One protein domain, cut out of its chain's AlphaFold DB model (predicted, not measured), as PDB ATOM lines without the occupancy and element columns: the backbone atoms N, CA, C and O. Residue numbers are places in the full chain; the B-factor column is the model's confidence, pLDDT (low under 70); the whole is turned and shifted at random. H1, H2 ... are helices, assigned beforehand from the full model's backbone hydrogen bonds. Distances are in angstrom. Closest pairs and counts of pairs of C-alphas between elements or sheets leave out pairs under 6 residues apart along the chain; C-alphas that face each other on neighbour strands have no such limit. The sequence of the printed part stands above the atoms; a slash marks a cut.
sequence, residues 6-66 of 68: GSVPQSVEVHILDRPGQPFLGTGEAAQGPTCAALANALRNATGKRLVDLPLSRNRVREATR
ATOM      1  N   GLY A   6     122.517 147.671 214.993       94.44
ATOM      2  CA  GLY A   6     122.132 147.507 213.583       94.44
ATOM      3  C   GLY A   6     123.288 147.571 212.573       94.44
ATOM      4  O   GLY A   6     123.056 147.430 211.381       94.44
ATOM      5  N   SER A   7     124.518 147.834 213.015       91.44
ATOM      6  CA  SER A   7     125.720 147.854 212.170       91.44
ATOM      7  C   SER A   7     126.611 146.623 212.362       91.44
ATOM      8  O   SER A   7     127.632 146.518 211.686       91.44
ATOM      9  N   VAL A   8     126.264 145.724 213.290       92.75
ATOM     10  CA  VAL A   8     126.977 144.458 213.505       92.75
ATOM     11  C   VAL A   8     126.649 143.500 212.346       92.75
ATOM     12  O   VAL A   8     125.525 143.536 211.839       92.75
ATOM     13  N   PRO A   9     127.595 142.655 211.893       92.31
ATOM     14  CA  PRO A   9     127.296 141.593 210.934       92.31
ATOM     15  C   PRO A   9     126.182 140.657 211.421       92.31
ATOM     16  O   PRO A   9     125.943 140.530 212.619       92.31
ATOM     17  N   GLN A  10     125.530 139.957 210.490       95.25
ATOM     18  CA  GLN A  10     124.471 138.996 210.823       95.25
ATOM     19  C   GLN A  10     124.973 137.827 211.687       95.25
ATOM     20  O   GLN A  10     124.207 137.290 212.483       95.25
ATOM     21  N   SER A  11     126.244 137.444 211.543       95.50
ATOM     22  CA  SER A  11     126.884 136.388 212.327       95.50
ATOM     23  C   SER A  11     128.320 136.754 212.701       95.50
ATOM     24  O   SER A  11     129.005 137.495 211.992       95.50
ATOM     25  N   VAL A  12     128.769 136.220 213.838       94.12
ATOM     26  CA  VAL A  12     130.163 136.235 214.289       94.12
ATOM     27  C   VAL A  12     130.476 134.842 214.816       94.12
ATOM     28  O   VAL A  12     129.821 134.370 215.743       94.12
ATOM     29  N   GLU A  13     131.467 134.187 214.223       96.69
ATOM     30  CA  GLU A  13     131.939 132.871 214.649       96.69
ATOM     31  C   GLU A  13     133.235 133.020 215.445       96.69
ATOM     32  O   GLU A  13     134.126 133.791 215.079       96.69
ATOM     33  N   VAL A  14     133.337 132.286 216.554       95.00
ATOM     34  CA  VAL A  14     134.512 132.289 217.427       95.00
ATOM     35  C   VAL A  14     134.996 130.857 217.582       95.00
ATOM     36  O   VAL A  14     134.290 130.006 218.117       95.00
ATOM     37  N   HIS A  15     136.225 130.607 217.139       94.88
ATOM     38  CA  HIS A  15     136.891 129.321 217.307       94.88
ATOM     39  C   HIS A  15     137.911 129.426 218.437       94.88
ATOM     40  O   HIS A  15     138.860 130.206 218.356       94.88
ATOM     41  N   ILE A  16     137.725 128.628 219.486       92.81
ATOM     42  CA  ILE A  16     138.687 128.521 220.584       92.81
ATOM     43  C   ILE A  16     139.666 127.405 220.237       92.81
ATOM     44  O   ILE A  16     139.265 126.267 220.000       92.81
ATOM     45  N   LEU A  17     140.951 127.746 220.192       92.00
ATOM     46  CA  LEU A  17     142.020 126.785 219.948       92.00
ATOM     47  C   LEU A  17     142.584 126.327 221.287       92.00
ATOM     48  O   LEU A  17     143.179 127.133 222.005       92.00
ATOM     49  N   ASP A  18     142.408 125.046 221.603       92.75
ATOM     50  CA  ASP A  18     142.981 124.463 222.811       92.75
ATOM     51  C   ASP A  18     144.510 124.347 222.687       92.75
ATOM     52  O   ASP A  18     145.047 123.951 221.649       92.75
ATOM     53  N   ARG A  19     145.222 124.756 223.739       94.62
ATOM     54  CA  ARG A  19     146.690 124.825 223.788       94.62
ATOM     55  C   ARG A  19     147.199 124.286 225.130       94.62
ATOM     56  O   ARG A  19     147.718 125.058 225.941       94.62
ATOM     57  N   PRO A  20     147.053 122.973 225.388       95.38
ATOM     58  CA  PRO A  20     147.432 122.377 226.663       95.38
ATOM     59  C   PRO A  20     148.930 122.552 226.943       95.38
ATOM     60  O   PRO A  20     149.768 122.462 226.045       95.38
ATOM     61  N   GLY A  21     149.266 122.815 228.207       96.69
ATOM     62  CA  GLY A  21     150.647 123.011 228.662       96.69
ATOM     63  C   GLY A  21     151.273 124.367 228.310       96.69
ATOM     64  O   GLY A  21     152.383 124.641 228.757       96.69
ATOM     65  N   GLN A  22     150.586 125.228 227.550       96.88
ATOM     66  CA  GLN A  22     151.038 126.596 227.287       96.88
ATOM     67  C   GLN A  22     150.555 127.563 228.382       96.88
ATOM     68  O   GLN A  22     149.460 127.376 228.921       96.88
ATOM     69  N   PRO A  23     151.324 128.619 228.706       94.62
ATOM     70  CA  PRO A  23     150.859 129.672 229.601       94.62
ATOM     71  C   PRO A  23     149.614 130.385 229.061       94.62
ATOM     72  O   PRO A  23     149.450 130.560 227.851       94.62
ATOM     73  N   PHE A  24     148.764 130.862 229.969       91.06
ATOM     74  CA  PHE A  24     147.635 131.717 229.612       91.06
ATOM     75  C   PHE A  24     148.117 133.078 229.091       91.06
ATOM     76  O   PHE A  24     149.031 133.680 229.656       91.06
ATOM     77  N   LEU A  25     147.456 133.589 228.050       92.00
ATOM     78  CA  LEU A  25     147.671 134.931 227.510       92.00
ATOM     79  C   LEU A  25     146.348 135.701 227.488       92.00
ATOM     80  O   LEU A  25     145.296 135.148 227.166       92.00
ATOM     81  N   GLY A  26     146.404 136.997 227.796       91.50
ATOM     82  CA  GLY A  26     145.241 137.875 227.691       91.50
ATOM     83  C   GLY A  26     144.778 138.031 226.239       91.50
ATOM     84  O   GLY A  26     145.591 138.245 225.343       91.50
ATOM     85  N   THR A  27     143.465 137.958 226.007       91.56
ATOM     86  CA  THR A  27     142.869 138.050 224.658       91.56
ATOM     87  C   THR A  27     142.040 139.315 224.418       91.56
ATOM     88  O   THR A  27     141.538 139.503 223.311       91.56
ATOM     89  N   GLY A  28     141.883 140.180 225.427       92.69
ATOM     90  CA  GLY A  28     140.959 141.323 225.371       92.69
ATOM     91  C   GLY A  28     141.219 142.286 224.208       92.69
ATOM     92  O   GLY A  28     140.279 142.831 223.641       92.69
ATOM     93  N   GLU A  29     142.480 142.432 223.803       95.31
ATOM     94  CA  GLU A  29     142.898 143.362 222.742       95.31
ATOM     95  C   GLU A  29     143.322 142.645 221.451       95.31
ATOM     96  O   GLU A  29     143.458 143.268 220.395       95.31
ATOM     97  N   ALA A  30     143.496 141.320 221.505       92.62
ATOM     98  CA  ALA A  30     144.113 140.534 220.437       92.62
ATOM     99  C   ALA A  30     143.339 140.614 219.110       92.62
ATOM    100  O   ALA A  30     143.937 140.582 218.035       92.62
ATOM    101  N   ALA A  31     142.012 140.753 219.172       92.00
ATOM    102  CA  ALA A  31     141.156 140.821 217.990       92.00
ATOM    103  C   ALA A  31     141.162 142.198 217.300       92.00
ATOM    104  O   ALA A  31     140.861 142.289 216.107       92.00
ATOM    105  N   GLN A  32     141.491 143.280 218.013       90.50
ATOM    106  CA  GLN A  32     141.180 144.643 217.571       90.50
ATOM    107  C   GLN A  32     142.009 145.073 216.347       90.50
ATOM    108  O   GLN A  32     141.464 145.609 215.382       90.50
ATOM    109  N   GLY A  33     143.313 144.778 216.346       90.19
ATOM    110  CA  GLY A  33     144.200 145.041 215.206       90.19
ATOM    111  C   GLY A  33     143.869 144.190 213.969       90.19
ATOM    112  O   GLY A  33     143.586 144.751 212.904       90.19
ATOM    113  N   PRO A  34     143.852 142.846 214.091       94.94
ATOM    114  CA  PRO A  34     143.555 141.947 212.976       94.94
ATOM    115  C   PRO A  34     142.195 142.201 212.322       94.94
ATOM    116  O   PRO A  34     142.101 142.153 211.097       94.94
ATOM    117  N   THR A  35     141.162 142.540 213.100       93.06
ATOM    118  CA  THR A  35     139.814 142.803 212.564       93.06
ATOM    119  C   THR A  35     139.803 143.994 211.600       93.06
ATOM    120  O   THR A  35     139.276 143.892 210.490       93.06
ATOM    121  N   CYS A  36     140.437 145.115 211.969       91.81
ATOM    122  CA  CYS A  36     140.535 146.298 211.106       91.81
ATOM    123  C   CYS A  36     141.288 145.998 209.800       91.81
ATOM    124  O   CYS A  36     140.849 146.395 208.717       91.81
ATOM    125  N   ALA A  37     142.406 145.270 209.888       94.06
ATOM    126  CA  ALA A  37     143.197 144.881 208.723       94.06
ATOM    127  C   ALA A  37     142.444 143.901 207.806       94.06
ATOM    128  O   ALA A  37     142.478 144.058 206.582       94.06
ATOM    129  N   ALA A  38     141.733 142.925 208.379       95.88
ATOM    130  CA  ALA A  38     140.916 141.973 207.636       95.88
ATOM    131  C   ALA A  38     139.810 142.683 206.842       95.88
ATOM    132  O   ALA A  38     139.645 142.409 205.654       95.88
ATOM    133  N   LEU A  39     139.128 143.664 207.443       93.44
ATOM    134  CA  LEU A  39     138.106 144.455 206.754       93.44
ATOM    135  C   LEU A  39     138.688 145.276 205.589       93.44
ATOM    136  O   LEU A  39     138.120 145.295 204.497       93.44
ATOM    137  N   ALA A  40     139.847 145.915 205.780       94.50
ATOM    138  CA  ALA A  40     140.527 146.644 204.706       94.50
ATOM    139  C   ALA A  40     140.979 145.712 203.562       94.50
ATOM    140  O   ALA A  40     140.894 146.070 202.384       94.50
ATOM    141  N   ASN A  41     141.433 144.499 203.892       96.62
ATOM    142  CA  ASN A  41     141.769 143.472 202.906       96.62
ATOM    143  C   ASN A  41     140.529 142.980 202.148       96.62
ATOM    144  O   ASN A  41     140.609 142.830 200.931       96.62
ATOM    145  N   ALA A  42     139.397 142.789 202.828       95.75
ATOM    146  CA  ALA A  42     138.131 142.418 202.199       95.75
ATOM    147  C   ALA A  42     137.664 143.496 201.210       95.75
ATOM    148  O   ALA A  42     137.299 143.179 200.081       95.75
ATOM    149  N   LEU A  43     137.779 144.779 201.573       94.44
ATOM    150  CA  LEU A  43     137.485 145.885 200.659       94.44
ATOM    151  C   LEU A  43     138.399 145.856 199.424       94.44
ATOM    152  O   LEU A  43     137.920 145.992 198.297       94.44
ATOM    153  N   ARG A  44     139.709 145.641 199.612       95.56
ATOM    154  CA  ARG A  44     140.649 145.491 198.491       95.56
ATOM    155  C   ARG A  44     140.291 144.300 197.613       95.56
ATOM    156  O   ARG A  44     140.357 144.426 196.397       95.56
ATOM    157  N   ASN A  45     139.935 143.167 198.207       97.44
ATOM    158  CA  ASN A  45     139.533 141.977 197.469       97.44
ATOM    159  C   ASN A  45     138.270 142.241 196.631       97.44
ATOM    160  O   ASN A  45     138.257 141.917 195.451       97.44
ATOM    161  N   ALA A  46     137.271 142.916 197.203       95.00
ATOM    162  CA  ALA A  46     136.012 143.213 196.527       95.00
ATOM    163  C   ALA A  46     136.119 144.302 195.442       95.00
ATOM    164  O   ALA A  46     135.324 144.321 194.509       95.00
ATOM    165  N   THR A  47     137.066 145.238 195.566       93.25
ATOM    166  CA  THR A  47     137.095 146.462 194.736       93.25
ATOM    167  C   THR A  47     138.383 146.653 193.932       93.25
ATOM    168  O   THR A  47     138.480 147.563 193.113       93.25
ATOM    169  N   GLY A  48     139.417 145.857 194.204       94.25
ATOM    170  CA  GLY A  48     140.773 146.042 193.681       94.25
ATOM    171  C   GLY A  48     141.523 147.247 194.269       94.25
ATOM    172  O   GLY A  48     142.696 147.449 193.954       94.25
ATOM    173  N   LYS A  49     140.892 148.060 195.128       94.19
ATOM    174  CA  LYS A  49     141.472 149.297 195.667       94.19
ATOM    175  C   LYS A  49     142.025 149.092 197.069       94.19
ATOM    176  O   LYS A  49     141.344 148.601 197.963       94.19
ATOM    177  N   ARG A  50     143.278 149.496 197.283       93.88
ATOM    178  CA  ARG A  50     143.890 149.517 198.615       93.88
ATOM    179  C   ARG A  50     143.605 150.865 199.268       93.88
ATOM    180  O   ARG A  50     144.098 151.878 198.791       93.88
ATOM    181  N   LEU A  51     142.855 150.857 200.364       92.94
ATOM    182  CA  LEU A  51     142.677 152.024 201.228       92.94
ATOM    183  C   LEU A  51     143.487 151.806 202.508       92.94
ATOM    184  O   LEU A  51     143.421 150.729 203.101       92.94
ATOM    185  N   VAL A  52     144.262 152.814 202.907       92.62
ATOM    186  CA  VAL A  52     145.113 152.778 204.113       92.62
ATOM    187  C   VAL A  52     144.752 153.867 205.124       92.62
ATOM    188  O   VAL A  52     145.052 153.719 206.304       92.62
ATOM    189  N   ASP A  53     144.029 154.902 204.688       91.88
ATOM    190  CA  ASP A  53     143.633 156.022 205.537       91.88
ATOM    191  C   ASP A  53     142.305 155.747 206.247       91.88
ATOM    192  O   ASP A  53     141.220 155.740 205.651       91.88
ATOM    193  N   LEU A  54     142.387 155.537 207.559       91.69
ATOM    194  CA  LEU A  54     141.225 155.314 208.410       91.69
ATOM    195  C   LEU A  54     140.536 156.636 208.810       91.69
ATOM    196  O   LEU A  54     141.158 157.701 208.824       91.69
ATOM    197  N   PRO A  55     139.227 156.609 209.130       92.38
ATOM    198  CA  PRO A  55     138.311 155.479 208.958       92.38
ATOM    199  C   PRO A  55     137.934 155.239 207.483       92.38
ATOM    200  O   PRO A  55     137.880 156.180 206.687       92.38
ATOM    201  N   LEU A  56     137.586 153.990 207.145       91.88
ATOM    202  CA  LEU A  56     137.030 153.594 205.840       91.88
ATOM    203  C   LEU A  56     135.558 154.035 205.713       91.88
ATOM    204  O   LEU A  56     134.636 153.224 205.730       91.88
ATOM    205  N   SER A  57     135.319 155.345 205.671       91.31
ATOM    206  CA  SER A  57     133.967 155.909 205.593       91.31
ATOM    207  C   SER A  57     133.315 155.657 204.230       91.31
ATOM    208  O   SER A  57     133.998 155.519 203.216       91.31
ATOM    209  N   ARG A  58     131.974 155.678 204.182       90.69
ATOM    210  CA  ARG A  58     131.199 155.541 202.934       90.69
ATOM    211  C   ARG A  58     131.706 156.470 201.825       90.69
ATOM    212  O   ARG A  58     131.887 156.010 200.704       90.69
ATOM    213  N   ASN A  59     131.953 157.745 202.136       91.88
ATOM    214  CA  ASN A  59     132.399 158.728 201.145       91.88
ATOM    215  C   ASN A  59     133.771 158.362 200.569       91.88
ATOM    216  O   ASN A  59     133.907 158.292 199.353       91.88
ATOM    217  N   ARG A  60     134.744 158.026 201.429       91.50
ATOM    218  CA  ARG A  60     136.090 157.615 200.996       91.50
ATOM    219  C   ARG A  60     136.062 156.334 200.172       91.50
ATOM    220  O   ARG A  60     136.763 156.229 199.172       91.50
ATOM    221  N   VAL A  61     135.234 155.366 200.569       92.81
ATOM    222  CA  VAL A  61     135.071 154.120 199.812       92.81
ATOM    223  C   VAL A  61     134.471 154.401 198.434       92.81
ATOM    224  O   VAL A  61     135.026 153.931 197.444       92.81
ATOM    225  N   ARG A  62     133.392 155.191 198.327       92.44
ATOM    226  CA  ARG A  62     132.781 155.532 197.026       92.44
ATOM    227  C   ARG A  62     133.745 156.288 196.115       92.44
ATOM    228  O   ARG A  62     133.875 155.933 194.948       92.44
ATOM    229  N   GLU A  63     134.457 157.270 196.657       91.31
ATOM    230  CA  GLU A  63     135.457 158.048 195.923       91.31
ATOM    231  C   GLU A  63     136.586 157.156 195.383       91.31
ATOM    232  O   GLU A  63     136.889 157.184 194.191       91.31
ATOM    233  N   ALA A  64     137.152 156.289 196.230       88.88
ATOM    234  CA  ALA A  64     138.256 155.412 195.845       88.88
ATOM    235  C   ALA A  64     137.856 154.355 194.802       88.88
ATOM    236  O   ALA A  64     138.681 153.930 193.986       88.88
ATOM    237  N   THR A  65     136.603 153.901 194.837       87.69
ATOM    238  CA  THR A  65     136.123 152.770 194.031       87.69
ATOM    239  C   THR A  65     135.390 153.187 192.761       87.69
ATOM    240  O   THR A  65     135.190 152.338 191.896       87.69
ATOM    241  N   ARG A  66     135.025 154.471 192.610       78.69
ATOM    242  CA  ARG A  66     134.140 154.965 191.535       78.69
ATOM    243  C   ARG A  66     132.838 154.159 191.429       78.69
ATOM    244  O   ARG A  66     132.286 154.016 190.342       78.69
TER     245      ARG A  66
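AT A GLANCE: This is residues 6 to 66 of the 68 residues of an uncharacterized protein of Rhizobium sp. SEMIA 4085 (UniProt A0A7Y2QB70). Little regular structure: a long arm with no named element, residues 6 to 31, runs out to a far turn near Gly 21 and folds back into H1, and the short helix H2 lies near the last turn of H1 at the other end. Residues 6 to 35 stand free; the body without them spans 20 by 18 by 11 A. The printed part has 61 residues, with helices H1 then H2 and no named strand, all helix by class, though these hold only 24 residues. It is a rod of 51 by 24 by 18 A, only just extended, close to loose, with a radius of gyration of the C-alphas of 16.0 A.

HOW THE PARTS SIT: H1, residues 32 to 47, and H2, residues 58 to 65, are close but not clearly touching; their closest C-alphas, of Thr 47 and Thr 65, are 6.4 A apart. They run the same way at a steep tilt of 48 degrees. Every O i to N i+4 pair is within hydrogen-bond range in H2, and 11 of 12 in H1.

IN THESE COORDINATES: C-alpha 6 is at (122.132, 147.507, 213.583). H1 is 23.3 A long from C-alpha 32 at (141.180, 144.643, 217.571); H2 is 10.5 A long, ending with C-alpha 65 at (136.123, 152.770, 194.031).

THE WHOLE: The C-alphas farthest apart, of Gly 21 and Arg 66, are 51.7 A apart. The link from H1 to H2 is short, the printed part has no cut, and no printed residue is under pLDDT 70.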